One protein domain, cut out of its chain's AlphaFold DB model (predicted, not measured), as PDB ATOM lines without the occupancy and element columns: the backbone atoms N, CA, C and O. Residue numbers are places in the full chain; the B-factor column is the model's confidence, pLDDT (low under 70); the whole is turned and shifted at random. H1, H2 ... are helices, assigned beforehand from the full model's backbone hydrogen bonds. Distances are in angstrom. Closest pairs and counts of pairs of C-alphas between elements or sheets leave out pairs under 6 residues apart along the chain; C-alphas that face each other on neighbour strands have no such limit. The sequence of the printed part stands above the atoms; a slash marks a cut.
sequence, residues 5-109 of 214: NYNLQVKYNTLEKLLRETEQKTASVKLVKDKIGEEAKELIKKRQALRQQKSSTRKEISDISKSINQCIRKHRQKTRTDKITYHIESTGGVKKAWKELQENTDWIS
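AT A GLANCE: This is residues 5 to 109 of the 214 residues of the protein "Endonuclease-reverse transcriptase" of Operophtera brumata (winter moth) (UniProt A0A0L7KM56). Starting from the first printed residue, you meet a long helical arm, H1, that sticks out from a slender body; there the long helix H3 has H2 folded along its residues 61 to 72 as a hairpin, and the short H4 folded back on its residues 80 to 88. A tail, residues 102 to 109, also sticks out. The printed part has 105 residues with four named helices, in the order H1, H2, H3, H4, and no named strand; the class is all helix. It is extended, with a radius of gyration of the C-alphas of 22.3 A and spans of 66 by 54 by 34 A.

HOW THE PARTS SIT: Look first at H1, residues 5 to 29, which touches no helix; residues 5 to 32 stand free. Next, H2, residues 38 to 52, and H3, residues 58 to 91, touch and form a helical hairpin, at a shallow tilt of 16 degrees, opposite ways. Their closest C-alphas are those of Ala 40 and Ile 68, 5.0 A apart. H4, residues 94 to 101, touches H3 in a second helical hairpin, opposite ways at 37 degrees, only just a steep tilt; the closest C-alphas, of Ile 84 and Ala 97, are 5.2 A apart. H2 and H4 are apart. In H1, H2, H3 and H4 every O i to N i+4 pair is within hydrogen-bond range.

IN THESE COORDINATES: Find C-alpha 5 at (13.373, -42.128, -62.212); from there H1 runs 36.3 A to Val 29. H2 begins at C-alpha 38, (40.148, -7.729, -40.617), and measures 21.7 A. H3 runs 49.7 A from Arg 58 to Thr 91. H4 measures 10.7 A and ends at C-alpha 101, (54.340, -4.933, -55.489).

THE WHOLE: The two C-alphas farthest apart, of Tyr 6 and Lys 59, are 66.3 A apart. The printed part has no cut and no long link. Look for pLDDT under 70 at residues 5 to 6, 26 to 33 and 103 to 109.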
ATOM      1  N   ASN A   5      12.541 -42.416 -63.377       60.97
ATOM      2  CA  ASN A   5      13.373 -42.128 -62.212       60.97
ATOM      3  C   ASN A   5      14.868 -41.978 -62.573       60.97
ATOM      4  O   ASN A   5      15.570 -41.132 -62.021       60.97
ATOM      5  N   TYR A   6      15.348 -42.716 -63.583       67.62
ATOM      6  CA  TYR A   6      16.734 -42.607 -64.060       67.62
ATOM      7  C   TYR A   6      17.018 -41.220 -64.659       67.62
ATOM      8  O   TYR A   6      18.066 -40.623 -64.421       67.62
ATOM      9  N   ASN A   7      16.040 -40.657 -65.373       77.75
ATOM     10  CA  ASN A   7      16.137 -39.324 -65.968       77.75
ATOM     11  C   ASN A   7      16.184 -38.217 -64.894       77.75
ATOM     12  O   ASN A   7      16.928 -37.245 -65.032       77.75
ATOM     13  N   LEU A   8      15.435 -38.386 -63.799       82.75
ATOM     14  CA  LEU A   8      15.413 -37.440 -62.685       82.75
ATOM     15  C   LEU A   8      16.739 -37.434 -61.911       82.75
ATOM     16  O   LEU A   8      17.281 -36.363 -61.637       82.75
ATOM     17  N   GLN A   9      17.304 -38.613 -61.634       84.00
ATOM     18  CA  GLN A   9      18.591 -38.729 -60.948       84.00
ATOM     19  C   GLN A   9      19.734 -38.114 -61.766       84.00
ATOM     20  O   GLN A   9      20.563 -37.381 -61.227       84.00
ATOM     21  N   VAL A  10      19.762 -38.354 -63.082       88.31
ATOM     22  CA  VAL A  10      20.773 -37.768 -63.979       88.31
ATOM     23  C   VAL A  10      20.678 -36.240 -63.986       88.31
ATOM     24  O   VAL A  10      21.703 -35.559 -63.903       88.31
ATOM     25  N   LYS A  11      19.461 -35.683 -64.013       88.00
ATOM     26  CA  LYS A  11      19.245 -34.231 -63.911       88.00
ATOM     27  C   LYS A  11      19.751 -33.676 -62.583       88.00
ATOM     28  O   LYS A  11      20.458 -32.671 -62.594       88.00
ATOM     29  N   TYR A  12      19.453 -34.345 -61.469       93.81
ATOM     30  CA  TYR A  12      19.899 -33.918 -60.141       93.81
ATOM     31  C   TYR A  12      21.428 -33.915 -60.027       93.81
ATOM     32  O   TYR A  12      22.016 -32.900 -59.665       93.81
ATOM     33  N   ASN A  13      22.080 -35.000 -60.453       93.38
ATOM     34  CA  ASN A  13      23.541 -35.120 -60.440       93.38
ATOM     35  C   ASN A  13      24.214 -34.055 -61.323       93.38
ATOM     36  O   ASN A  13      25.269 -33.520 -60.979       93.38
ATOM     37  N   THR A  14      23.601 -33.721 -62.463       92.94
ATOM     38  CA  THR A  14      24.099 -32.664 -63.360       92.94
ATOM     39  C   THR A  14      24.020 -31.297 -62.684       92.94
ATOM     40  O   THR A  14      24.966 -30.513 -62.752       92.94
ATOM     41  N   LEU A  15      22.911 -31.025 -61.996       92.62
ATOM     42  CA  LEU A  15      22.679 -29.771 -61.286       92.62
ATOM     43  C   LEU A  15      23.627 -29.632 -60.086       92.62
ATOM     44  O   LEU A  15      24.242 -28.584 -59.914       92.62
ATOM     45  N   GLU A  16      23.834 -30.707 -59.324       94.56
ATOM     46  CA  GLU A  16      24.794 -30.742 -58.218       94.56
ATOM     47  C   GLU A  16      26.230 -30.496 -58.700       94.56
ATOM     48  O   GLU A  16      26.967 -29.707 -58.103       94.56
ATOM     49  N   LYS A  17      26.625 -31.112 -59.822       94.88
ATOM     50  CA  LYS A  17      27.942 -30.886 -60.427       94.88
ATOM     51  C   LYS A  17      28.123 -29.427 -60.849       94.88
ATOM     52  O   LYS A  17      29.151 -28.831 -60.534       94.88
ATOM     53  N   LEU A  18      27.122 -28.837 -61.506       94.19
ATOM     54  CA  LEU A  18      27.151 -27.429 -61.908       94.19
ATOM     55  C   LEU A  18      27.260 -26.494 -60.698       94.19
ATOM     56  O   LEU A  18      28.073 -25.568 -60.718       94.19
ATOM     57  N   LEU A  19      26.504 -26.755 -59.625       93.31
ATOM     58  CA  LEU A  19      26.584 -25.980 -58.385       93.31
ATOM     59  C   LEU A  19      27.991 -26.049 -57.778       93.31
ATOM     60  O   LEU A  19      28.602 -25.004 -57.561       93.31
ATOM     61  N   ARG A  20      28.568 -27.247 -57.629       92.94
ATOM     62  CA  ARG A  20      29.940 -27.418 -57.114       92.94
ATOM     63  C   ARG A  20      30.987 -26.721 -57.985       92.94
ATOM     64  O   ARG A  20      31.892 -26.072 -57.463       92.94
ATOM     65  N   GLU A  21      30.866 -26.803 -59.309       91.56
ATOM     66  CA  GLU A  21      31.771 -26.107 -60.233       91.56
ATOM     67  C   GLU A  21      31.655 -24.582 -60.118       91.56
ATOM     68  O   GLU A  21      32.666 -23.879 -60.161       91.56
ATOM     69  N   THR A  22      30.440 -24.048 -59.971       86.50
ATOM     70  CA  THR A  22      30.233 -22.605 -59.769       86.50
ATOM     71  C   THR A  22      30.749 -22.123 -58.416       86.50
ATOM     72  O   THR A  22      31.384 -21.069 -58.354       86.50
ATOM     73  N   GLU A  23      30.586 -22.900 -57.347       83.50
ATOM     74  CA  GLU A  23      31.180 -22.615 -56.039       83.50
ATOM     75  C   GLU A  23      32.711 -22.607 -56.098       83.50
ATOM     76  O   GLU A  23      33.341 -21.677 -55.601       83.50
ATOM     77  N   GLN A  24      33.328 -23.580 -56.775       80.06
ATOM     78  CA  GLN A  24      34.784 -23.624 -56.947       80.06
ATOM     79  C   GLN A  24      35.308 -22.452 -57.788       80.06
ATOM     80  O   GLN A  24      36.303 -21.822 -57.422       80.06
ATOM     81  N   LYS A  25      34.625 -22.113 -58.890       76.81
ATOM     82  CA  LYS A  25      34.970 -20.957 -59.736       76.81
ATOM     83  C   LYS A  25      34.790 -19.634 -58.986       76.81
ATOM     84  O   LYS A  25      35.616 -18.738 -59.109       76.81
ATOM     85  N   THR A  26      33.747 -19.494 -58.174       67.00
ATOM     86  CA  THR A  26      33.552 -18.284 -57.358       67.00
ATOM     87  C   THR A  26      34.514 -18.222 -56.172       67.00
ATOM     88  O   THR A  26      34.949 -17.132 -55.807       67.00
ATOM     89  N   ALA A  27      34.916 -19.360 -55.598       61.75
ATOM     90  CA  ALA A  27      35.955 -19.435 -54.574       61.75
ATOM     91  C   ALA A  27      37.344 -19.059 -55.119       61.75
ATOM     92  O   ALA A  27      38.080 -18.340 -54.446       61.75
ATOM     93  N   SER A  28      37.690 -19.459 -56.346       54.50
ATOM     94  CA  SER A  28      38.962 -19.066 -56.973       54.50
ATOM     95  C   SER A  28      38.990 -17.587 -57.381       54.50
ATOM     96  O   SER A  28      40.024 -16.932 -57.245       54.50
ATOM     97  N   VAL A  29      37.845 -17.012 -57.769       55.84
ATOM     98  CA  VAL A  29      37.687 -15.559 -57.998       55.84
ATOM     99  C   VAL A  29      37.803 -14.749 -56.695       55.84
ATOM    100  O   VAL A  29      38.212 -13.589 -56.721       55.84
ATOM    101  N   LYS A  30      37.519 -15.349 -55.529       50.91
ATOM    102  CA  LYS A  30      37.607 -14.697 -54.207       50.91
ATOM    103  C   LYS A  30      39.029 -14.469 -53.684       50.91
ATOM    104  O   LYS A  30      39.167 -13.868 -52.622       50.91
ATOM    105  N   LEU A  31      40.091 -14.803 -54.424       53.03
ATOM    106  CA  LEU A  31      41.453 -14.338 -54.106       53.03
ATOM    107  C   LEU A  31      41.668 -12.852 -54.461       53.03
ATOM    108  O   LEU A  31      42.755 -12.436 -54.868       53.03
ATOM    109  N   VAL A  32      40.643 -12.014 -54.284       56.41
ATOM    110  CA  VAL A  32      40.834 -10.569 -54.199       56.41
ATOM    111  C   VAL A  32      41.690 -10.339 -52.958       56.41
ATOM    112  O   VAL A  32      41.202 -10.456 -51.836       56.41
ATOM    113  N   LYS A  33      42.989 -10.076 -53.165       65.62
ATOM    114  CA  LYS A  33      43.956  -9.794 -52.095       65.62
ATOM    115  C   LYS A  33      43.325  -8.778 -51.139       65.62
ATOM    116  O   LYS A  33      43.008  -7.665 -51.561       65.62
ATOM    117  N   ASP A  34      43.108  -9.170 -49.884       76.00
ATOM    118  CA  ASP A  34      42.459  -8.313 -48.893       76.00
ATOM    119  C   ASP A  34      43.315  -7.062 -48.657       76.00
ATOM    120  O   ASP A  34      44.397  -7.127 -48.072       76.00
ATOM    121  N   LYS A  35      42.841  -5.912 -49.150       79.56
ATOM    122  CA  LYS A  35      43.556  -4.627 -49.076       79.56
ATOM    123  C   LYS A  35      43.265  -3.839 -47.797       79.56
ATOM    124  O   LYS A  35      43.860  -2.773 -47.604       79.56
ATOM    125  N   ILE A  36      42.314  -4.297 -46.984       83.88
ATOM    126  CA  ILE A  36      41.745  -3.538 -45.864       83.88
ATOM    127  C   ILE A  36      42.147  -4.176 -44.530       83.88
ATOM    128  O   ILE A  36      42.506  -3.440 -43.613       83.88
ATOM    129  N   GLY A  37      42.185  -5.511 -44.462       88.12
ATOM    130  CA  GLY A  37      42.513  -6.259 -43.248       88.12
ATOM    131  C   GLY A  37      41.321  -6.365 -42.293       88.12
ATOM    132  O   GLY A  37      40.397  -5.552 -42.337       88.12
ATOM    133  N   GLU A  38      41.322  -7.384 -41.433       90.75
ATOM    134  CA  GLU A  38      40.148  -7.729 -40.617       90.75
ATOM    135  C   GLU A  38      39.823  -6.669 -39.555       90.75
ATOM    136  O   GLU A  38      38.686  -6.207 -39.479       90.75
ATOM    137  N   GLU A  39      40.834  -6.168 -38.841       91.69
ATOM    138  CA  GLU A  39      40.674  -5.107 -37.831       91.69
ATOM    139  C   GLU A  39      39.969  -3.862 -38.396       91.69
ATOM    140  O   GLU A  39      39.086  -3.266 -37.773       91.69
ATOM    141  N   ALA A  40      40.322  -3.457 -39.622       94.19
ATOM    142  CA  ALA A  40      39.696  -2.309 -40.261       94.19
ATOM    143  C   ALA A  40      38.245  -2.605 -40.678       94.19
ATOM    144  O   ALA A  40      37.404  -1.707 -40.594       94.19
ATOM    145  N   LYS A  41      37.921  -3.841 -41.086       93.94
ATOM    146  CA  LYS A  41      36.536  -4.250 -41.384       93.94
ATOM    147  C   LYS A  41      35.665  -4.206 -40.134       93.94
ATOM    148  O   LYS A  41      34.539  -3.713 -40.203       93.94
ATOM    149  N   GLU A  42      36.177  -4.664 -38.997       95.31
ATOM    150  CA  GLU A  42      35.473  -4.581 -37.714       95.31
ATOM    151  C   GLU A  42      35.195  -3.128 -37.317       95.31
ATOM    152  O   GLU A  42      34.061  -2.776 -36.981       95.31
ATOM    153  N   LEU A  43      36.184  -2.241 -37.450       95.88
ATOM    154  CA  LEU A  43      35.999  -0.814 -37.183       95.88
ATOM    155  C   LEU A  43      35.013  -0.150 -38.157       95.88
ATOM    156  O   LEU A  43      34.253   0.733 -37.753       95.88
ATOM    157  N   ILE A  44      34.976  -0.576 -39.423       94.75
ATOM    158  CA  ILE A  44      33.975  -0.115 -40.398       94.75
ATOM    159  C   ILE A  44      32.567  -0.523 -39.952       94.75
ATOM    160  O   ILE A  44      31.679   0.335 -39.942       94.75
ATOM    161  N   LYS A  45      32.373  -1.780 -39.525       95.06
ATOM    162  CA  LYS A  45      31.095  -2.264 -38.975       95.06
ATOM    163  C   LYS A  45      30.695  -1.458 -37.736       95.06
ATOM    164  O   LYS A  45      29.573  -0.960 -37.662       95.06
ATOM    165  N   LYS A  46      31.633  -1.230 -36.812       93.38
ATOM    166  CA  LYS A  46      31.415  -0.417 -35.602       93.38
ATOM    167  C   LYS A  46      31.007   1.021 -35.936       93.38
ATOM    168  O   LYS A  46      30.054   1.543 -35.366       93.38
ATOM    169  N   ARG A  47      31.673   1.657 -36.905       94.62
ATOM    170  CA  ARG A  47      31.315   3.001 -37.390       94.62
ATOM    171  C   ARG A  47      29.918   3.038 -38.005       94.62
ATOM    172  O   ARG A  47      29.216   4.035 -37.857       94.62
ATOM    173  N   GLN A  48      29.536   1.991 -38.733       93.75
ATOM    174  CA  GLN A  48      28.216   1.888 -39.345       93.75
ATOM    175  C   GLN A  48      27.120   1.762 -38.283       93.75
ATOM    176  O   GLN A  48      26.130   2.481 -38.371       93.75
ATOM    177  N   ALA A  49      27.339   0.944 -37.251       92.50
ATOM    178  CA  ALA A  49      26.433   0.840 -36.109       92.50
ATOM    179  C   ALA A  49      26.273   2.185 -35.376       92.50
ATOM    180  O   ALA A  49      25.155   2.604 -35.093       92.50
ATOM    181  N   LEU A  50      27.367   2.921 -35.155       91.25
ATOM    182  CA  LEU A  50      27.311   4.246 -34.519       91.25
ATOM    183  C   LEU A  50      26.531   5.271 -35.345       91.25
ATOM    184  O   LEU A  50      25.773   6.054 -34.788       91.25
ATOM    185  N   ARG A  51      26.639   5.240 -36.678       87.75
ATOM    186  CA  ARG A  51      25.841   6.118 -37.553       87.75
ATOM    187  C   ARG A  51      24.335   5.865 -37.463       87.75
ATOM    188  O   ARG A  51      23.567   6.758 -37.797       87.75
ATOM    189  N   GLN A  52      23.924   4.664 -37.064       88.19
ATOM    190  CA  GLN A  52      22.513   4.310 -36.884       88.19
ATOM    191  C   GLN A  52      21.975   4.750 -35.512       88.19
ATOM    192  O   GLN A  52      20.763   4.840 -35.333       88.19
ATOM    193  N   GLN A  53      22.850   5.053 -34.548       88.56
ATOM    194  CA  GLN A  53      22.458   5.513 -33.219       88.56
ATOM    195  C   GLN A  53      22.207   7.028 -33.203       88.56
ATOM    196  O   GLN A  53      23.041   7.817 -33.640       88.56
ATOM    197  N   LYS A  54      21.073   7.451 -32.624       76.44
ATOM    198  CA  LYS A  54      20.708   8.876 -32.474       76.44
ATOM    199  C   LYS A  54      21.638   9.665 -31.538       76.44
ATOM    200  O   LYS A  54      21.716  10.880 -31.669       76.44
ATOM    201  N   SER A  55      22.317   8.995 -30.606       76.06
ATOM    202  CA  SER A  55      23.165   9.605 -29.571       76.06
ATOM    203  C   SER A  55      24.651   9.683 -29.933       76.06
ATOM    204  O   SER A  55      25.434  10.178 -29.127       76.06
ATOM    205  N   SER A  56      25.072   9.188 -31.103       74.19
ATOM    206  CA  SER A  56      26.503   9.101 -31.410       74.19
ATOM    207  C   SER A  56      27.120  10.490 -31.590       74.19
ATOM    208  O   SER A  56      26.642  11.307 -32.390       74.19
ATOM    209  N   THR A  57      28.233  10.735 -30.906       82.50
ATOM    210  CA  THR A  57      28.953  12.001 -31.017       82.50
ATOM    211  C   THR A  57      29.738  12.044 -32.327       82.50
ATOM    212  O   THR A  57      30.508  11.136 -32.647       82.50
ATOM    213  N   ARG A  58      29.658  13.158 -33.067       86.94
ATOM    214  CA  ARG A  58      30.457  13.389 -34.295       86.94
ATOM    215  C   ARG A  58      31.962  13.127 -34.091       86.94
ATOM    216  O   ARG A  58      32.649  12.709 -35.024       86.94
ATOM    217  N   LYS A  59      32.460  13.353 -32.870       91.06
ATOM    218  CA  LYS A  59      33.842  13.095 -32.448       91.06
ATOM    219  C   LYS A  59      34.203  11.604 -32.494       91.06
ATOM    220  O   LYS A  59      35.203  11.255 -33.110       91.06
ATOM    221  N   GLU A  60      33.348  10.724 -31.976       91.00
ATOM    222  CA  GLU A  60      33.577   9.270 -31.958       91.00
ATOM    223  C   GLU A  60      33.657   8.684 -33.374       91.00
ATOM    224  O   GLU A  60      34.548   7.892 -33.688       91.00
ATOM    225  N   ILE A  61      32.780   9.134 -34.279       92.12
ATOM    226  CA  ILE A  61      32.823   8.736 -35.695       92.12
ATOM    227  C   ILE A  61      34.135   9.193 -36.353       92.12
ATOM    228  O   ILE A  61      34.699   8.469 -37.185       92.12
ATOM    229  N   SER A  62      34.618  10.389 -36.002       94.81
ATOM    230  CA  SER A  62      35.893  10.917 -36.498       94.81
ATOM    231  C   SER A  62      37.066  10.065 -36.018       94.81
ATOM    232  O   SER A  62      37.891   9.643 -36.830       94.81
ATOM    233  N   ASP A  63      37.103   9.730 -34.731       95.62
ATOM    234  CA  ASP A  63      38.197   8.969 -34.129       95.62
ATOM    235  C   ASP A  63      38.243   7.520 -34.638       95.62
ATOM    236  O   ASP A  63      39.316   7.006 -34.973       95.62
ATOM    237  N   ILE A  64      37.084   6.889 -34.851       96.06
ATOM    238  CA  ILE A  64      37.017   5.580 -35.518       96.06
ATOM    239  C   ILE A  64      37.478   5.686 -36.970       96.06
ATOM    240  O   ILE A  64      38.191   4.811 -37.452       96.06
ATOM    241  N   SER A  65      37.139   6.763 -37.679       95.19
ATOM    242  CA  SER A  65      37.595   6.950 -39.062       95.19
ATOM    243  C   SER A  65      39.116   7.118 -39.157       95.19
ATOM    244  O   SER A  65      39.732   6.565 -40.069       95.19
ATOM    245  N   LYS A  66      39.745   7.808 -38.195       97.31
ATOM    246  CA  LYS A  66      41.214   7.873 -38.083       97.31
ATOM    247  C   LYS A  66      41.808   6.488 -37.822       97.31
ATOM    248  O   LYS A  66      42.758   6.103 -38.500       97.31
ATOM    249  N   SER A  67      41.204   5.732 -36.904       96.75
ATOM    250  CA  SER A  67      41.640   4.377 -36.543       96.75
ATOM    251  C   SER A  67      41.550   3.411 -37.730       96.75
ATOM    252  O   SER A  67      42.519   2.718 -38.023       96.75
ATOM    253  N   ILE A  68      40.451   3.445 -38.499       96.44
ATOM    254  CA  ILE A  68      40.288   2.672 -39.744       96.44
ATOM    255  C   ILE A  68      41.438   2.968 -40.709       96.44
ATOM    256  O   ILE A  68      42.094   2.053 -41.204       96.44
ATOM    257  N   ASN A  69      41.714   4.250 -40.959       95.75
ATOM    258  CA  ASN A  69      42.784   4.647 -41.871       95.75
ATOM    259  C   ASN A  69      44.156   4.170 -41.383       95.75
ATOM    260  O   ASN A  69      44.989   3.759 -42.192       95.75
ATOM    261  N   GLN A  70      44.396   4.202 -40.073       96.50
ATOM    262  CA  GLN A  70      45.634   3.715 -39.482       96.50
ATOM    263  C   GLN A  70      45.778   2.193 -39.622       96.50
ATOM    264  O   GLN A  70      46.837   1.741 -40.059       96.50
ATOM    265  N   CYS A  71      44.731   1.414 -39.333       95.44
ATOM    266  CA  CYS A  71      44.725  -0.040 -39.529       95.44
ATOM    267  C   CYS A  71      44.972  -0.406 -40.998       95.44
ATOM    268  O   CYS A  71      45.844  -1.223 -41.279       95.44
ATOM    269  N   ILE A  72      44.318   0.271 -41.951       93.88
ATOM    270  CA  ILE A  72      44.542   0.045 -43.391       93.88
ATOM    271  C   ILE A  72      46.001   0.326 -43.774       93.88
ATOM    272  O   ILE A  72      46.612  -0.444 -44.516       93.88
ATOM    273  N   ARG A  73      46.587   1.426 -43.277       93.56
ATOM    274  CA  ARG A  73      48.000   1.754 -43.533       93.56
ATOM    275  C   ARG A  73      48.931   0.674 -42.984       93.56
ATOM    276  O   ARG A  73      49.813   0.225 -43.714       93.56
ATOM    277  N   LYS A  74      48.711   0.229 -41.743       94.75
ATOM    278  CA  LYS A  74      49.491  -0.846 -41.109       94.75
ATOM    279  C   LYS A  74      49.361  -2.167 -41.869       94.75
ATOM    280  O   LYS A  74      50.378  -2.780 -42.175       94.75
ATOM    281  N   HIS A  75      48.145  -2.565 -42.240       93.69
ATOM    282  CA  HIS A  75      47.879  -3.793 -42.997       93.69
ATOM    283  C   HIS A  75      48.587  -3.799 -44.353       93.69
ATOM    284  O   HIS A  75      49.259  -4.767 -44.710       93.69
ATOM    285  N   ARG A  76      48.514  -2.685 -45.093       90.19
ATOM    286  CA  ARG A  76      49.236  -2.528 -46.365       90.19
ATOM    287  C   ARG A  76      50.745  -2.602 -46.177       90.19
ATOM    288  O   ARG A  76      51.413  -3.238 -46.987       90.19
ATOM    289  N   GLN A  77      51.277  -1.965 -45.134       92.44
ATOM    290  CA  GLN A  77      52.707  -2.008 -44.836       92.44
ATOM    291  C   GLN A  77      53.159  -3.439 -44.542       92.44
ATOM    292  O   GLN A  77      54.090  -3.915 -45.181       92.44
ATOM    293  N   LYS A  78      52.444  -4.139 -43.654       93.19
ATOM    294  CA  LYS A  78      52.713  -5.537 -43.311       93.19
ATOM    295  C   LYS A  78      52.671  -6.430 -44.549       93.19
ATOM    296  O   LYS A  78      53.653  -7.081 -44.860       93.19
ATOM    297  N   THR A  79      51.600  -6.345 -45.335       90.06
ATOM    298  CA  THR A  79      51.451  -7.128 -46.571       90.06
ATOM    299  C   THR A  79      52.598  -6.883 -47.561       90.06
ATOM    300  O   THR A  79      53.034  -7.803 -48.248       90.06
ATOM    301  N   ARG A  80      53.093  -5.641 -47.669       89.69
ATOM    302  CA  ARG A  80      54.253  -5.333 -48.517       89.69
ATOM    303  C   ARG A  80      55.528  -5.965 -47.983       89.69
ATOM    304  O   ARG A  80      56.253  -6.572 -48.765       89.69
ATOM    305  N   THR A  81      55.785  -5.824 -46.686       92.50
ATOM    306  CA  THR A  81      56.948  -6.426 -46.032       92.50
ATOM    307  C   THR A  81      56.925  -7.944 -46.176       92.50
ATOM    308  O   THR A  81      57.901  -8.492 -46.668       92.50
ATOM    309  N   ASP A  82      55.795  -8.591 -45.884       92.06
ATOM    310  CA  ASP A  82      55.624 -10.048 -45.964       92.06
ATOM    311  C   ASP A  82      55.889 -10.586 -47.382       92.06
ATOM    312  O   ASP A  82      56.472 -11.650 -47.572       92.06
ATOM    313  N   LYS A  83      55.493  -9.837 -48.419       89.81
ATOM    314  CA  LYS A  83      55.807 -10.204 -49.808       89.81
ATOM    315  C   LYS A  83      57.284 -10.048 -50.138       89.81
ATOM    316  O   LYS A  83      57.833 -10.860 -50.879       89.81
ATOM    317  N   ILE A  84      57.917  -8.987 -49.643       91.25
ATOM    318  CA  ILE A  84      59.350  -8.767 -49.850       91.25
ATOM    319  C   ILE A  84      60.139  -9.890 -49.184       91.25
ATOM    320  O   ILE A  84      60.966 -10.501 -49.855       91.25
ATOM    321  N   THR A  85      59.847 -10.197 -47.918       93.19
ATOM    322  CA  THR A  85      60.506 -11.284 -47.183       93.19
ATOM    323  C   THR A  85      60.290 -12.619 -47.884       93.19
ATOM    324  O   THR A  85      61.269 -13.291 -48.190       93.19
ATOM    325  N   TYR A  86      59.057 -12.933 -48.293       93.81
ATOM    326  CA  TYR A  86      58.750 -14.156 -49.036       93.81
ATOM    327  C   TYR A  86      59.611 -14.334 -50.296       93.81
ATOM    328  O   TYR A  86      60.169 -15.405 -50.527       93.81
ATOM    329  N   HIS A  87      59.738 -13.307 -51.143       92.75
ATOM    330  CA  HIS A  87      60.528 -13.411 -52.381       92.75
ATOM    331  C   HIS A  87      62.042 -13.410 -52.127       92.75
ATOM    332  O   HIS A  87      62.783 -14.032 -52.892       92.75
ATOM    333  N   ILE A  88      62.505 -12.746 -51.062       91.12
ATOM    334  CA  ILE A  88      63.905 -12.815 -50.619       91.12
ATOM    335  C   ILE A  88      64.236 -14.237 -50.152       91.12
ATOM    336  O   ILE A  88      65.215 -14.805 -50.620       91.12
ATOM    337  N   GLU A  89      63.404 -14.833 -49.301       93.00
ATOM    338  CA  GLU A  89      63.628 -16.170 -48.735       93.00
ATOM    339  C   GLU A  89      63.467 -17.281 -49.782       93.00
ATOM    340  O   GLU A  89      64.280 -18.198 -49.846       93.00
ATOM    341  N   SER A  90      62.441 -17.197 -50.634       91.62
ATOM    342  CA  SER A  90      62.122 -18.265 -51.595       91.62
ATOM    343  C   SER A  90      63.009 -18.274 -52.838       91.62
ATOM    344  O   SER A  90      63.335 -19.337 -53.356       91.62
ATOM    345  N   THR A  91      63.347 -17.099 -53.377       86.62
ATOM    346  CA  THR A  91      64.041 -16.981 -54.673       86.62
ATOM    347  C   THR A  91      65.314 -16.143 -54.615       86.62
ATOM    348  O   THR A  91      65.983 -16.017 -55.639       86.62
ATOM    349  N   GLY A  92      65.648 -15.526 -53.473       81.94
ATOM    350  CA  GLY A  92      66.770 -14.582 -53.358       81.94
ATOM    351  C   GLY A  92      66.585 -13.298 -54.177       81.94
ATOM    352  O   GLY A  92      67.500 -12.488 -54.307       81.94
ATOM    353  N   GLY A  93      65.411 -13.109 -54.785       88.00
ATOM    354  CA  GLY A  93      65.215 -12.194 -55.903       88.00
ATOM    355  C   GLY A  93      64.374 -10.977 -55.543       88.00
ATOM    356  O   GLY A  93      63.163 -10.967 -55.761       88.00
ATOM    357  N   VAL A  94      65.018  -9.883 -55.127       87.12
ATOM    358  CA  VAL A  94      64.347  -8.601 -54.815       87.12
ATOM    359  C   VAL A  94      63.556  -8.054 -56.014       87.12
ATOM    360  O   VAL A  94      62.467  -7.499 -55.863       87.12
ATOM    361  N   LYS A  95      64.050  -8.279 -57.238       86.50
ATOM    362  CA  LYS A  95      63.393  -7.853 -58.486       86.50
ATOM    363  C   LYS A  95      62.001  -8.470 -58.667       86.50
ATOM    364  O   LYS A  95      61.122  -7.838 -59.250       86.50
ATOM    365  N   LYS A  96      61.795  -9.696 -58.177       85.56
ATOM    366  CA  LYS A  96      60.510 -10.400 -58.266       85.56
ATOM    367  C   LYS A  96      59.497  -9.815 -57.281       85.56
ATOM    368  O   LYS A  96      58.365  -9.547 -57.681       85.56
ATOM    369  N   ALA A  97      59.946  -9.499 -56.063       87.44
ATOM    370  CA  ALA A  97      59.149  -8.782 -55.070       87.44
ATOM    371  C   ALA A  97      58.653  -7.432 -55.605       87.44
ATOM    372  O   ALA A  97      57.461  -7.140 -55.558       87.44
ATOM    373  N   TRP A  98      59.560  -6.637 -56.179       86.50
ATOM    374  CA  TRP A  98      59.231  -5.323 -56.737       86.50
ATOM    375  C   TRP A  98      58.196  -5.398 -57.857       86.50
ATOM    376  O   TRP A  98      57.226  -4.644 -57.833       86.50
ATOM    377  N   LYS A  99      58.346  -6.346 -58.790       84.81
ATOM    378  CA  LYS A  99      57.365  -6.556 -59.865       84.81
ATOM    379  C   LYS A  99      55.976  -6.910 -59.340       84.81
ATOM    380  O   LYS A  99      54.990  -6.457 -59.904       84.81
ATOM    381  N   GLU A 100      55.877  -7.710 -58.278       83.44
ATOM    382  CA  GLU A 100      54.575  -8.078 -57.706       83.44
ATOM    383  C   GLU A 100      53.951  -6.960 -56.850       83.44
ATOM    384  O   GLU A 100      52.732  -6.906 -56.675       83.44
ATOM    385  N   LEU A 101      54.780  -6.081 -56.281       84.94
ATOM    386  CA  LEU A 101      54.340  -4.933 -55.489       84.94
ATOM    387  C   LEU A 101      53.932  -3.724 -56.327       84.94
ATOM    388  O   LEU A 101      53.181  -2.876 -55.836       84.94
ATOM    389  N   GLN A 102      54.412  -3.640 -57.564       79.00
ATOM    390  CA  GLN A 102      54.040  -2.612 -58.524       79.00
ATOM    391  C   GLN A 102      52.615  -2.898 -59.034       79.00
ATOM    392  O   GLN A 102      52.411  -3.420 -60.124       79.00
ATOM    393  N   GLU A 103      51.607  -2.623 -58.197       63.78
ATOM    394  CA  GLU A 103      50.196  -2.723 -58.579       63.78
ATOM    395  C   GLU A 103      49.934  -1.804 -59.782       63.78
ATOM    396  O   GLU A 103      50.015  -0.585 -59.642       63.78
ATOM    397  N   ASN A 104      49.635  -2.397 -60.946       60.94
ATOM    398  CA  ASN A 104      49.017  -1.782 -62.130       60.94
ATOM    399  C   ASN A 104      49.433  -0.333 -62.426       60.94
ATOM    400  O   ASN A 104      48.592   0.518 -62.711       60.94
ATOM    401  N   THR A 105      50.727  -0.024 -62.362       52.97
ATOM    402  CA  THR A 105      51.201   1.178 -63.043       52.97
ATOM    403  C   THR A 105      51.235   0.795 -64.510       52.97
ATOM    404  O   THR A 105      52.152   0.086 -64.922       52.97
ATOM    405  N   ASP A 106      50.193   1.163 -65.260       58.66
ATOM    406  CA  ASP A 106      50.213   1.088 -66.718       58.66
ATOM    407  C   ASP A 106      51.478   1.828 -67.160       58.66
ATOM    408  O   ASP A 106      51.563   3.053 -67.104       58.66
ATOM    409  N   TRP A 107      52.531   1.069 -67.470       54.78
ATOM    410  CA  TRP A 107      53.862   1.624 -67.719       54.78
ATOM    411  C   TRP A 107      53.881   2.502 -68.979       54.78
ATOM    412  O   TRP A 107      54.782   3.318 -69.158       54.78
ATOM    413  N   ILE A 108      52.861   2.344 -69.826       60.94
ATOM    414  CA  ILE A 108      52.539   3.189 -70.968       60.94
ATOM    415  C   ILE A 108      51.206   3.877 -70.679       60.94
ATOM    416  O   ILE A 108      50.217   3.216 -70.370       60.94
ATOM    417  N   SER A 109      51.160   5.200 -70.850       63.53
ATOM    418  CA  SER A 109      49.897   5.936 -70.877       63.53
ATOM    419  C   SER A 109      49.008   5.377 -71.987       63.53
ATOM    420  O   SER A 109      49.388   5.414 -73.154       63.53
TER     421      SER A 109